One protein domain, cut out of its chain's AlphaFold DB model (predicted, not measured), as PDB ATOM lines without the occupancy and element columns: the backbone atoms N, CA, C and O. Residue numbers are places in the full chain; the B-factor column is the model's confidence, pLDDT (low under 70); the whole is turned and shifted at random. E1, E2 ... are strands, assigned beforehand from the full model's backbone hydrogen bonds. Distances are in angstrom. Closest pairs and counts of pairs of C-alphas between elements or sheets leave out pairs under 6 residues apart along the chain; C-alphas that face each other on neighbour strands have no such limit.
ATOM      1  N   ALA A  20     191.134  15.283  11.684       93.25
ATOM      2  CA  ALA A  20     191.164  14.454  10.487       93.25
ATOM      3  C   ALA A  20     192.086  15.123   9.443       93.25
ATOM      4  O   ALA A  20     192.175  16.353   9.435       93.25
ATOM      5  N   PRO A  21     192.727  14.348   8.551       94.38
ATOM      6  CA  PRO A  21     192.662  12.892   8.470       94.38
ATOM      7  C   PRO A  21     193.568  12.212   9.517       94.38
ATOM      8  O   PRO A  21     194.613  12.729   9.905       94.38
ATOM      9  N   GLY A  22     193.150  11.046  10.010       94.88
ATOM     10  CA  GLY A  22     193.867  10.262  11.021       94.88
ATOM     11  C   GLY A  22     194.055   8.816  10.579       94.88
ATOM     12  O   GLY A  22     193.395   8.358   9.647       94.88
ATOM     13  N   THR A  23     194.950   8.094  11.249       96.81
ATOM     14  CA  THR A  23     195.079   6.640  11.075       96.81
ATOM     15  C   THR A  23     194.227   5.869  12.089       96.81
ATOM     16  O   THR A  23     193.644   6.459  12.994       96.81
ATOM     17  N   GLU A  24     194.182   4.536  11.991       95.69
ATOM     18  CA  GLU A  24     193.550   3.679  13.015       95.69
ATOM     19  C   GLU A  24     194.326   3.676  14.349       95.69
ATOM     20  O   GLU A  24     193.839   3.206  15.379       95.69
ATOM     21  N   LYS A  25     195.562   4.191  14.340       97.81
ATOM     22  CA  LYS A  25     196.504   4.131  15.456       97.81
ATOM     23  C   LYS A  25     196.187   5.232  16.469       97.81
ATOM     24  O   LYS A  25     196.684   6.353  16.367       97.81
ATOM     25  N   ILE A  26     195.387   4.874  17.467       98.25
ATOM     26  CA  ILE A  26     195.016   5.703  18.621       98.25
ATOM     27  C   ILE A  26     195.242   4.924  19.924       98.25
ATOM     28  O   ILE A  26     195.060   3.708  19.976       98.25
ATOM     29  N   SER A  27     195.675   5.602  20.987       98.50
ATOM     30  CA  SER A  27     195.906   4.987  22.300       98.50
ATOM     31  C   SER A  27     195.755   6.006  23.423       98.50
ATOM     32  O   SER A  27     195.855   7.208  23.182       98.50
ATOM     33  N   ALA A  28     195.552   5.536  24.653       98.38
ATOM     34  CA  ALA A  28     195.410   6.400  25.822       98.38
ATOM     35  C   ALA A  28     196.318   5.971  26.979       98.38
ATOM     36  O   ALA A  28     196.603   4.784  27.156       98.38
ATOM     37  N   VAL A  29     196.738   6.939  27.791       98.62
ATOM     38  CA  VAL A  29     197.526   6.723  29.009       98.62
ATOM     39  C   VAL A  29     197.158   7.751  30.070       98.62
ATOM     40  O   VAL A  29     196.830   8.889  29.754       98.62
ATOM     41  N   GLN A  30     197.210   7.369  31.343       98.50
ATOM     42  CA  GLN A  30     196.955   8.295  32.445       98.50
ATOM     43  C   GLN A  30     198.019   9.404  32.476       98.50
ATOM     44  O   GLN A  30     199.207   9.122  32.320       98.50
ATOM     45  N   HIS A  31     197.617  10.647  32.713       98.38
ATOM     46  CA  HIS A  31     198.515  11.778  32.940       98.38
ATOM     47  C   HIS A  31     199.368  11.556  34.197       98.38
ATOM     48  O   HIS A  31     199.027  10.775  35.089       98.38
ATOM     49  N   SER A  32     200.482  12.279  34.313       97.94
ATOM     50  CA  SER A  32     201.314  12.292  35.528       97.94
ATOM     51  C   SER A  32     200.577  12.714  36.810       97.94
ATOM     52  O   SER A  32     201.040  12.377  37.894       97.94
ATOM     53  N   ASN A  33     199.431  13.402  36.715       97.75
ATOM     54  CA  ASN A  33     198.676  13.867  37.882       97.75
ATOM     55  C   ASN A  33     197.771  12.778  38.485       97.75
ATOM     56  O   ASN A  33     197.113  13.023  39.491       97.75
ATOM     57  N   GLY A  34     197.718  11.587  37.873       97.00
ATOM     58  CA  GLY A  34     196.958  10.444  38.379       97.00
ATOM     59  C   GLY A  34     195.438  10.553  38.219       97.00
ATOM     60  O   GLY A  34     194.722   9.682  38.708       97.00
ATOM     61  N   VAL A  35     194.929  11.579  37.536       97.38
ATOM     62  CA  VAL A  35     193.484  11.810  37.368       97.38
ATOM     63  C   VAL A  35     193.119  11.962  35.897       97.38
ATOM     64  O   VAL A  35     192.216  11.280  35.417       97.38
ATOM     65  N   ASP A  36     193.842  12.820  35.187       98.19
ATOM     66  CA  ASP A  36     193.604  13.103  33.777       98.19
ATOM     67  C   ASP A  36     194.184  11.998  32.889       98.19
ATOM     68  O   ASP A  36     194.952  11.137  33.331       98.19
ATOM     69  N   TYR A  37     193.850  12.046  31.604       98.56
ATOM     70  CA  TYR A  37     194.370  11.129  30.595       98.56
ATOM     71  C   TYR A  37     194.896  11.891  29.386       98.56
ATOM     72  O   TYR A  37     194.435  12.980  29.059       98.56
ATOM     73  N   TRP A  38     195.842  11.271  28.702       98.69
ATOM     74  CA  TRP A  38     196.250  11.621  27.356       98.69
ATOM     75  C   TRP A  38     195.634  10.630  26.381       98.69
ATOM     76  O   TRP A  38     195.650   9.425  26.637       98.69
ATOM     77  N   VAL A  39     195.125  11.131  25.259       98.56
ATOM     78  CA  VAL A  39     194.746  10.332  24.091       98.56
ATOM     79  C   VAL A  39     195.599  10.798  22.928       98.56
ATOM     80  O   VAL A  39     195.505  11.949  22.515       98.56
ATOM     81  N   THR A  40     196.422   9.905  22.397       98.75
ATOM     82  CA  THR A  40     197.304  10.196  21.268       98.75
ATOM     83  C   THR A  40     196.814   9.450  20.042       98.75
ATOM     84  O   THR A  40     196.449   8.279  20.140       98.75
ATOM     85  N   ALA A  41     196.832  10.114  18.889       98.44
ATOM     86  CA  ALA A  41     196.584   9.527  17.577       98.44
ATOM     87  C   ALA A  41     197.732   9.871  16.622       98.44
ATOM     88  O   ALA A  41     198.307  10.956  16.712       98.44
ATOM     89  N   HIS A  42     198.046   8.967  15.696       98.56
ATOM     90  CA  HIS A  42     198.938   9.268  14.572       98.56
ATOM     91  C   HIS A  42     198.113   9.779  13.381       98.56
ATOM     92  O   HIS A  42     197.118   9.146  12.997       98.56
ATOM     93  N   LEU A  43     198.496  10.935  12.834       98.31
ATOM     94  CA  LEU A  43     197.761  11.635  11.784       98.31
ATOM     95  C   LEU A  43     198.098  11.089  10.394       98.31
ATOM     96  O   LEU A  43     199.243  10.771  10.075       98.31
ATOM     97  N   TRP A  44     197.083  11.005   9.538       97.44
ATOM     98  CA  TRP A  44     197.275  10.567   8.160       97.44
ATOM     99  C   TRP A  44     197.980  11.644   7.335       97.44
ATOM    100  O   TRP A  44     197.857  12.832   7.613       97.44
ATOM    101  N   ASP A  45     198.691  11.202   6.303       96.69
ATOM    102  CA  ASP A  45     199.467  12.033   5.387       96.69
ATOM    103  C   ASP A  45     200.535  12.880   6.099       96.69
ATOM    104  O   ASP A  45     200.839  14.004   5.711       96.69
ATOM    105  N   SER A  46     201.096  12.340   7.184       97.56
ATOM    106  CA  SER A  46     202.042  13.061   8.035       97.56
ATOM    107  C   SER A  46     202.962  12.119   8.818       97.56
ATOM    108  O   SER A  46     202.769  10.903   8.818       97.56
ATOM    109  N   SER A  47     203.942  12.696   9.510       98.12
ATOM    110  CA  SER A  47     204.745  12.075  10.577       98.12
ATOM    111  C   SER A  47     204.241  12.437  11.985       98.12
ATOM    112  O   SER A  47     204.931  12.208  12.983       98.12
ATOM    113  N   SER A  48     203.061  13.047  12.072       98.69
ATOM    114  CA  SER A  48     202.620  13.796  13.239       98.69
ATOM    115  C   SER A  48     201.795  12.945  14.194       98.69
ATOM    116  O   SER A  48     200.885  12.209  13.804       98.69
ATOM    117  N   PHE A  49     202.054  13.124  15.484       98.88
ATOM    118  CA  PHE A  49     201.173  12.684  16.556       98.88
ATOM    119  C   PHE A  49     200.367  13.868  17.077       98.88
ATOM    120  O   PHE A  49     200.933  14.932  17.321       98.88
ATOM    121  N   ALA A  50     199.069  13.669  17.300       98.75
ATOM    122  CA  ALA A  50     198.219  14.601  18.029       98.75
ATOM    123  C   ALA A  50     197.845  14.002  19.383       98.75
ATOM    124  O   ALA A  50     197.193  12.956  19.440       98.75
ATOM    125  N   THR A  51     198.246  14.666  20.466       98.81
ATOM    126  CA  THR A  51     197.975  14.251  21.844       98.81
ATOM    127  C   THR A  51     196.989  15.211  22.503       98.81
ATOM    128  O   THR A  51     197.299  16.376  22.733       98.81
ATOM    129  N   PHE A  52     195.803  14.714  22.838       98.62
ATOM    130  CA  PHE A  52     194.726  15.462  23.481       98.62
ATOM    131  C   PHE A  52     194.687  15.169  24.976       98.62
ATOM    132  O   PHE A  52     194.745  14.005  25.388       98.62
ATOM    133  N   LYS A  53     194.539  16.217  25.790       98.56
ATOM    134  CA  LYS A  53     194.308  16.069  27.226       98.56
ATOM    135  C   LYS A  53     192.831  15.831  27.496       98.56
ATOM    136  O   LYS A  53     191.970  16.504  26.932       98.56
ATOM    137  N   ILE A  54     192.541  14.893  28.383       97.75
ATOM    138  CA  ILE A  54     191.198  14.580  28.856       97.75
ATOM    139  C   ILE A  54     191.161  14.852  30.351       97.75
ATOM    140  O   ILE A  54     191.897  14.225  31.115       97.75
ATOM    141  N   THR A  55     190.288  15.761  30.760       96.31
ATOM    142  CA  THR A  55     190.076  16.130  32.160       96.31
ATOM    143  C   THR A  55     188.650  15.789  32.585       96.31
ATOM    144  O   THR A  55     187.824  15.334  31.787       96.31
ATOM    145  N   ALA A  56     188.316  16.049  33.850       91.50
ATOM    146  CA  ALA A  56     186.950  15.893  34.348       91.50
ATOM    147  C   ALA A  56     185.910  16.744  33.588       91.50
ATOM    148  O   ALA A  56     184.725  16.411  33.613       91.50
ATOM    149  N   THR A  57     186.330  17.822  32.914       89.75
ATOM    150  CA  THR A  57     185.441  18.692  32.127       89.75
ATOM    151  C   THR A  57     185.328  18.279  30.659       89.75
ATOM    152  O   THR A  57     184.510  18.849  29.942       89.75
ATOM    153  N   GLY A  58     186.108  17.293  30.202       90.75
ATOM    154  CA  GLY A  58     186.072  16.776  28.833       90.75
ATOM    155  C   GLY A  58     187.423  16.829  28.119       90.75
ATOM    156  O   GLY A  58     188.477  16.811  28.750       90.75
ATOM    157  N   VAL A  59     187.374  16.848  26.786       94.81
ATOM    158  CA  VAL A  59     188.557  16.869  25.913       94.81
ATOM    159  C   VAL A  59     189.025  18.305  25.693       94.81
ATOM    160  O   VAL A  59     188.239  19.153  25.272       94.81
ATOM    161  N   GLU A  60     190.308  18.573  25.912       95.50
ATOM    162  CA  GLU A  60     190.947  19.811  25.469       95.50
ATOM    163  C   GLU A  60     191.183  19.734  23.956       95.50
ATOM    164  O   GLU A  60     191.984  18.933  23.481       95.50
ATOM    165  N   ALA A  61     190.458  20.548  23.182       92.31
ATOM    166  CA  ALA A  61     190.412  20.432  21.721       92.31
ATOM    167  C   ALA A  61     191.704  20.864  21.000       92.31
ATOM    168  O   ALA A  61     191.850  20.594  19.813       92.31
ATOM    169  N   THR A  62     192.627  21.542  21.689       96.38
ATOM    170  CA  THR A  62     193.940  21.898  21.132       96.38
ATOM    171  C   THR A  62     194.948  20.814  21.516       96.38
ATOM    172  O   THR A  62     195.305  20.730  22.692       96.38
ATOM    173  N   PRO A  63     195.397  19.968  20.573       98.06
ATOM    174  CA  PRO A  63     196.351  18.918  20.884       98.06
ATOM    175  C   PRO A  63     197.771  19.466  21.013       98.06
ATOM    176  O   PRO A  63     198.140  20.474  20.408       98.06
ATOM    177  N   VAL A  64     198.605  18.711  21.718       98.75
ATOM    178  CA  VAL A  64     200.058  18.794  21.583       98.75
ATOM    179  C   VAL A  64     200.453  18.018  20.331       98.75
ATOM    180  O   VAL A  64     200.161  16.824  20.228       98.75
ATOM    181  N   ILE A  65     201.085  18.701  19.377       98.69
ATOM    182  CA  ILE A  65     201.574  18.098  18.133       98.69
ATOM    183  C   ILE A  65     203.041  17.698  18.294       98.69
ATOM    184  O   ILE A  65     203.840  18.431  18.877       98.69
ATOM    185  N   SER A  66     203.400  16.514  17.806       98.81
ATOM    186  CA  SER A  66     204.784  16.032  17.770       98.81
ATOM    187  C   SER A  66     205.099  15.427  16.401       98.81
ATOM    188  O   SER A  66     204.618  14.343  16.076       98.81
ATOM    189  N   ASP A  67     205.922  16.116  15.613       98.50
ATOM    190  CA  ASP A  67     206.279  15.755  14.230       98.50
ATOM    191  C   ASP A  67     207.543  14.886  14.170       98.50
ATOM    192  O   ASP A  67     208.557  15.261  13.585       98.50
ATOM    193  N   VAL A  68     207.510  13.737  14.848       98.62
ATOM    194  CA  VAL A  68     208.706  12.906  15.092       98.62
ATOM    195  C   VAL A  68     208.601  11.472  14.573       98.62
ATOM    196  O   VAL A  68     209.577  10.735  14.666       98.62
ATOM    197  N   GLY A  69     207.433  11.044  14.084       97.69
ATOM    198  CA  GLY A  69     207.219   9.676  13.603       97.69
ATOM    199  C   GLY A  69     207.656   9.452  12.162       97.69
ATOM    200  O   GLY A  69     208.033  10.378  11.445       97.69
ATOM    201  N   SER A  70     207.521   8.216  11.696       97.19
ATOM    202  CA  SER A  70     207.562   7.937  10.266       97.19
ATOM    203  C   SER A  70     206.293   8.426   9.565       97.19
ATOM    204  O   SER A  70     205.208   8.514  10.146       97.19
ATOM    205  N   TYR A  71     206.436   8.747   8.278       96.50
ATOM    206  CA  TYR A  71     205.336   9.235   7.453       96.50
ATOM    207  C   TYR A  71     204.308   8.128   7.161       96.50
ATOM    208  O   TYR A  71     204.642   7.067   6.618       96.50
ATOM    209  N   HIS A  72     203.041   8.381   7.494       96.38
ATOM    210  CA  HIS A  72     201.907   7.501   7.212       96.38
ATOM    211  C   HIS A  72     200.959   8.169   6.218       96.38
ATOM    212  O   HIS A  72     200.019   8.847   6.616       96.38
ATOM    213  N   GLY A  73     201.173   7.956   4.923       94.88
ATOM    214  CA  GLY A  73     200.336   8.549   3.879       94.88
ATOM    215  C   GLY A  73     200.400   7.792   2.558       94.88
ATOM    216  O   GLY A  73     200.821   6.633   2.512       94.88
ATOM    217  N   GLY A  74     200.003   8.466   1.479       90.56
ATOM    218  CA  GLY A  74     200.051   7.941   0.114       90.56
ATOM    219  C   GLY A  74     199.043   6.824  -0.191       90.56
ATOM    220  O   GLY A  74     198.105   6.563   0.559       90.56
ATOM    221  N   ALA A  75     199.227   6.161  -1.333       81.81
ATOM    222  CA  ALA A  75     198.388   5.037  -1.731       81.81
ATOM    223  C   ALA A  75     198.735   3.773  -0.921       81.81
ATOM    224  O   ALA A  75     199.907   3.439  -0.751       81.81
ATOM    225  N   GLY A  76     197.715   3.044  -0.465       78.50
ATOM    226  CA  GLY A  76     197.873   1.740   0.181       78.50
ATOM    227  C   GLY A  76     197.451   1.716   1.647       78.50
ATOM    228  O   GLY A  76     196.587   2.471   2.082       78.50
ATOM    229  N   PHE A  77     198.046   0.799   2.408       92.31
ATOM    230  CA  PHE A  77     197.529   0.370   3.709       92.31
ATOM    231  C   PHE A  77     198.241   0.990   4.916       92.31
ATOM    232  O   PHE A  77     198.070   0.517   6.031       92.31
ATOM    233  N   ASN A  78     198.993   2.083   4.727       94.12
ATOM    234  CA  ASN A  78     199.768   2.739   5.794       94.12
ATOM    235  C   ASN A  78     198.897   3.224   6.984       94.12
ATOM    236  O   ASN A  78     199.402   3.492   8.078       94.12
ATOM    237  N   VAL A  79     197.577   3.296   6.788       95.25
ATOM    238  CA  VAL A  79     196.570   3.586   7.816       95.25
ATOM    239  C   VAL A  79     196.467   2.473   8.872       95.25
ATOM    240  O   VAL A  79     196.214   2.772  10.041       95.25
ATOM    241  N   ILE A  80     196.777   1.226   8.499       96.62
ATOM    242  CA  ILE A  80     196.592   0.016   9.309       96.62
ATOM    243  C   ILE A  80     197.712  -0.136  10.338       96.62
ATOM    244  O   ILE A  80     198.880   0.198  10.095       96.62
ATOM    245  N   GLY A  81     197.353  -0.616  11.525       96.19
ATOM    246  CA  GLY A  81     198.307  -0.947  12.575       96.19
ATOM    247  C   GLY A  81     197.745  -0.748  13.973       96.19
ATOM    248  O   GLY A  81     196.539  -0.640  14.170       96.19
ATOM    249  N   CYS A  82     198.631  -0.681  14.962       97.81
ATOM    250  CA  CYS A  82     198.242  -0.443  16.345       97.81
ATOM    251  C   CYS A  82     199.228   0.484  17.053       97.81
ATOM    252  O   CYS A  82     200.379   0.635  16.646       97.81
ATOM    253  N   MET A  83     198.759   1.115  18.129       98.56
ATOM    254  CA  MET A  83     199.582   1.966  18.974       98.56
ATOM    255  C   MET A  83     199.306   1.675  20.444       98.56
ATOM    256  O   MET A  83     198.151   1.536  20.862       98.56
ATOM    257  N   LYS A  84     200.368   1.564  21.240       98.56
ATOM    258  CA  LYS A  84     200.250   1.215  22.653       98.56
ATOM    259  C   LYS A  84     201.277   1.942  23.504       98.56
ATOM    260  O   LYS A  84     202.468   1.945  23.203       98.56
ATOM    261  N   PHE A  85     200.808   2.502  24.611       98.81
ATOM    262  CA  PHE A  85     201.682   2.974  25.674       98.81
ATOM    263  C   PHE A  85     202.220   1.807  26.506       98.81
ATOM    264  O   PHE A  85     201.523   0.827  26.780       98.81
ATOM    265  N   SER A  86     203.464   1.935  26.954       98.38
ATOM    266  CA  SER A  86     204.019   1.098  28.026       98.38
ATOM    267  C   SER A  86     203.212   1.236  29.331       98.38
ATOM    268  O   SER A  86     202.619   2.290  29.564       98.38
ATOM    269  N   PRO A  87     203.226   0.237  30.237       97.06
ATOM    270  CA  PRO A  87     202.446   0.289  31.481       97.06
ATOM    271  C   PRO A  87     202.767   1.485  32.386       97.06
ATOM    272  O   PRO A  87     201.886   2.022  33.048       97.06
ATOM    273  N   ASN A  88     204.027   1.933  32.403       97.25
ATOM    274  CA  ASN A  88     204.435   3.117  33.164       97.25
ATOM    275  C   ASN A  88     204.168   4.439  32.415       97.25
ATOM    276  O   ASN A  88     204.334   5.512  32.995       97.25
ATOM    277  N   GLY A  89     203.749   4.366  31.149       98.06
ATOM    278  CA  GLY A  89     203.430   5.495  30.284       98.06
ATOM    279  C   GLY A  89     204.626   6.307  29.801       98.06
ATOM    280  O   GLY A  89     204.418   7.407  29.315       98.06
ATOM    281  N   LYS A  90     205.864   5.819  29.944       98.31
ATOM    282  CA  LYS A  90     207.072   6.551  29.510       98.31
ATOM    283  C   LYS A  90     207.457   6.288  28.057       98.31
ATOM    284  O   LYS A  90     208.261   7.019  27.493       98.31
ATOM    285  N   LYS A  91     206.914   5.222  27.473       98.69
ATOM    286  CA  LYS A  91     207.127   4.822  26.081       98.69
ATOM    287  C   LYS A  91     205.810   4.698  25.330       98.69
ATOM    288  O   LYS A  91     204.820   4.246  25.919       98.69
ATOM    289  N   LEU A  92     205.854   5.004  24.041       98.88
ATOM    290  CA  LEU A  92     204.794   4.785  23.061       98.88
ATOM    291  C   LEU A  92     205.357   3.921  21.931       98.88
ATOM    292  O   LEU A  92     206.417   4.234  21.406       98.88
ATOM    293  N   ALA A  93     204.678   2.833  21.581       98.56
ATOM    294  CA  ALA A  93     205.045   1.987  20.450       98.56
ATOM    295  C   ALA A  93     203.974   2.073  19.365       98.56
ATOM    296  O   ALA A  93     202.779   2.042  19.674       98.56
ATOM    297  N   VAL A  94     204.406   2.136  18.111       98.38
ATOM    298  CA  VAL A  94     203.551   2.181  16.928       98.38
ATOM    299  C   VAL A  94     203.953   1.053  15.997       98.38
ATOM    300  O   VAL A  94     205.064   1.050  15.489       98.38
ATOM    301  N   ALA A  95     203.053   0.108  15.749       97.00
ATOM    302  CA  ALA A  95     203.222  -0.873  14.687       97.00
ATOM    303  C   ALA A  95     202.467  -0.389  13.452       97.00
ATOM    304  O   ALA A  95     201.259  -0.144  13.522       97.00
ATOM    305  N   LYS A  96     203.160  -0.272  12.321       95.31
ATOM    306  CA  LYS A  96     202.558   0.055  11.030       95.31
ATOM    307  C   LYS A  96     202.581  -1.170  10.135       95.31
ATOM    308  O   LYS A  96     203.633  -1.767   9.918       95.31
ATOM    309  N   TRP A  97     201.430  -1.475   9.547       93.25
ATOM    310  CA  TRP A  97     201.331  -2.506   8.526       93.25
ATOM    311  C   TRP A  97     201.236  -1.894   7.128       93.25
ATOM    312  O   TRP A  97     200.448  -0.984   6.891       93.25
ATOM    313  N   SER A  98     202.081  -2.380   6.222       91.31
ATOM    314  CA  SER A  98     202.083  -2.111   4.776       91.31
ATOM    315  C   SER A  98     203.124  -3.029   4.109       91.31
ATOM    316  O   SER A  98     203.676  -3.920   4.757       91.31
ATOM    317  N   THR A  99     203.462  -2.802   2.838       88.12
ATOM    318  CA  THR A  99     204.583  -3.498   2.172       88.12
ATOM    319  C   THR A  99     205.927  -3.248   2.866       88.12
ATOM    320  O   THR A  99     206.779  -4.128   2.883       88.12
ATOM    321  N   ASN A 100     206.093  -2.084   3.501       88.44
ATOM    322  CA  ASN A 100     207.214  -1.728   4.374       88.44
ATOM    323  C   ASN A 100     206.769  -1.690   5.849       88.44
ATOM    324  O   ASN A 100     206.719  -0.628   6.476       88.44
ATOM    325  N   SER A 101     206.338  -2.835   6.377       92.62
ATOM    326  CA  SER A 101     205.918  -2.937   7.781       92.62
ATOM    327  C   SER A 101     207.089  -2.693   8.732       92.62
ATOM    328  O   SER A 101     208.196  -3.158   8.483       92.62
ATOM    329  N   PHE A 102     206.830  -1.985   9.828       94.50
ATOM    330  CA  PHE A 102     207.822  -1.699  10.863       94.50
ATOM    331  C   PHE A 102     207.141  -1.444  12.210       94.50
ATOM    332  O   PHE A 102     205.919  -1.258  12.290       94.50
ATOM    333  N   VAL A 103     207.948  -1.387  13.267       97.06
ATOM    334  CA  VAL A 103     207.547  -0.841  14.564       97.06
ATOM    335  C   VAL A 103     208.440   0.347  14.888       97.06
ATOM    336  O   VAL A 103     209.640   0.308  14.657       97.06
ATOM    337  N   GLU A 104     207.867   1.395  15.456       97.62
ATOM    338  CA  GLU A 104     208.615   2.504  16.037       97.62
ATOM    339  C   GLU A 104     208.351   2.581  17.535       97.62
ATOM    340  O   GLU A 104     207.227   2.374  18.002       97.62
ATOM    341  N   LEU A 105     209.396   2.893  18.292       98.50
ATOM    342  CA  LEU A 105     209.331   3.167  19.718       98.50
ATOM    343  C   LEU A 105     209.703   4.626  19.974       98.50
ATOM    344  O   LEU A 105     210.676   5.128  19.423       98.50
ATOM    345  N   PHE A 106     208.962   5.280  20.857       98.88
ATOM    346  CA  PHE A 106     209.141   6.682  21.213       98.88
ATOM    347  C   PHE A 106     209.197   6.844  22.729       98.88
ATOM    348  O   PHE A 106     208.620   6.046  23.479       98.88
ATOM    349  N   ASP A 107     209.828   7.923  23.176       98.88
ATOM    350  CA  ASP A 107     209.628   8.472  24.512       98.88
ATOM    351  C   ASP A 107     208.332   9.282  24.571       98.88
ATOM    352  O   ASP A 107     208.003  10.026  23.645       98.88
ATOM    353  N   PHE A 108     207.616   9.166  25.689       98.88
ATOM    354  CA  PHE A 108     206.426   9.958  25.978       98.88
ATOM    355  C   PHE A 108     206.565  10.695  27.306       98.88
ATOM    356  O   PHE A 108     206.777  10.086  28.361       98.88
ATOM    357  N   ASN A 109     206.395  12.015  27.266       98.81
ATOM    358  CA  ASN A 109     206.350  12.833  28.467       98.81
ATOM    359  C   ASN A 109     204.906  12.924  28.987       98.81
ATOM    360  O   ASN A 109     204.072  13.636  28.437       98.81
ATOM    361  N   LYS A 110     204.618  12.235  30.097       98.12
ATOM    362  CA  LYS A 110     203.282  12.206  30.720       98.12
ATOM    363  C   LYS A 110     202.825  13.533  31.329       98.12
ATOM    364  O   LYS A 110     201.648  13.640  31.675       98.12
ATOM    365  N   GLU A 111     203.727  14.485  31.536       98.31
ATOM    366  CA  GLU A 111     203.397  15.822  32.037       98.31
ATOM    367  C   GLU A 111     202.973  16.750  30.901       98.31
ATOM    368  O   GLU A 111     202.077  17.564  31.091       98.31
ATOM    369  N   THR A 112     203.589  16.613  29.722       98.50
ATOM    370  CA  THR A 112     203.408  17.562  28.612       98.50
ATOM    371  C   THR A 112     202.684  16.988  27.400       98.50
ATOM    372  O   THR A 112     202.297  17.753  26.531       98.50
ATOM    373  N   GLY A 113     202.521  15.668  27.294       98.56
ATOM    374  CA  GLY A 113     201.919  15.012  26.129       98.56
ATOM    375  C   GLY A 113     202.834  14.911  24.900       98.56
ATOM    376  O   GLY A 113     202.389  14.450  23.847       98.56
ATOM    377  N   VAL A 114     204.102  15.323  25.017       98.88
ATOM    378  CA  VAL A 114     205.080  15.312  23.916       98.88
ATOM    379  C   VAL A 114     205.561  13.890  23.618       98.88
ATOM    380  O   VAL A 114     205.971  13.159  24.528       98.88
ATOM    381  N   VAL A 115     205.560  13.533  22.331       98.94
ATOM    382  CA  VAL A 115     206.204  12.332  21.777       98.94
ATOM    383  C   VAL A 115     207.579  12.728  21.235       98.94
ATOM    384  O   VAL A 115     207.717  13.764  20.588       98.94
ATOM    385  N   SER A 116     208.619  11.938  21.504       98.88
ATOM    386  CA  SER A 116     209.996  12.269  21.104       98.88
ATOM    387  C   SER A 116     210.875  11.026  20.946       98.88
ATOM    388  O   SER A 116     210.439   9.916  21.245       98.88
ATOM    389  N   ASN A 117     212.116  11.221  20.493       98.50
ATOM    390  CA  ASN A 117     213.158  10.189  20.412       98.50
ATOM    391  C   ASN A 117     212.713   8.914  19.665       98.50
ATOM    392  O   ASN A 117     212.652   7.842  20.275       98.50
ATOM    393  N   PRO A 118     212.378   9.020  18.363       98.25
ATOM    394  CA  PRO A 118     211.977   7.872  17.559       98.25
ATOM    395  C   PRO A 118     213.106   6.845  17.445       98.25
ATOM    396  O   PRO A 118     214.252   7.182  17.141       98.25
ATOM    397  N   VAL A 119     212.762   5.576  17.639       98.00
ATOM    398  CA  VAL A 119     213.619   4.418  17.383       98.00
ATOM    399  C   VAL A 119     212.871   3.486  16.444       98.00
ATOM    400  O   VAL A 119     211.880   2.867  16.837       98.00
ATOM    401  N   LEU A 120     213.351   3.390  15.206       96.25
ATOM    402  CA  LEU A 120     212.822   2.460  14.216       96.25
ATOM    403  C   LEU A 120     213.308   1.037  14.514       96.25
ATOM    404  O   LEU A 120     214.485   0.811  14.794       96.25
ATOM    405  N   ILE A 121     212.384   0.088  14.437       93.62
ATOM    406  CA  ILE A 121     212.617  -1.348  14.533       93.62
ATOM    407  C   ILE A 121     212.047  -1.951  13.243       93.62
ATOM    408  O   ILE A 121     210.831  -2.060  13.084       93.62
TER     409      ILE A 121
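This is residues 20 to 121 of the 129 residues of an uncharacterized protein of Algibacter lectus (UniProt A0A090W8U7). Two twisted four-stranded sheets lie face to face as an elongated sandwich, E1 to E4 in one layer and E5 to E8 in the other. Along one side the layers come together where E1 meets E5; on the other side E4 and E8 meet only near Ser 66 and Val 115. The 102 printed residues hold eight named strands, E1 to E8 in chain order, and no named helix: all strand. Each sheet is antiparallel and ordered as in the chain, a meander in which each strand neighbours the one before. The whole is compact, radius of gyration of the C-alphas 13.1 A, spanning 41 by 26 by 18 A.

One strongly twisted sheet holds E1, residues 22 to 30, E2, 37 to 43, E3, 49 to 55, and E4, 64 to 66. N 27 and O 40 are 2.9 A apart between E1 and E2, N 39 and O 52 2.9 A between E2 and E3, N 51 and O 64 2.9 A between E3 and E4, each within hydrogen-bond range. The other, also strongly twisted, holds E5, residues 81 to 85, E6, 91 to 96, E7, 102 to 108, and E8, 115 to 121. Here N 84 and O 93, 2.9 A, N 94 and O 104, 2.8 A, and N 105 and O 119, 2.9 A, are within range. The sheets' best planes are 28 degrees apart. The closest C-alphas of E1 and E5 are those of Lys 25 and Cys 82, 5.0 A; those of E4 and E8 are Ser 66 and Val 115, 5.6 A.

E1 is 21.7 A long, from C-alpha 22 at (193.867, 10.262, 11.021), and bends by 69 degrees at residue 25. E3 measures 19.5 A, E2 and E7 19.1 A each. E8 ends at C-alpha 121, (212.617, -1.348, 14.533).

The C-alphas of Thr 57 and Thr 99, the farthest apart, are 41.9 A apart. The printed part has no cut; the link E4 to E5, residues 67 to 80, is long. Mean pLDDT of the printed part is 96.6, and no printed residue is under 70.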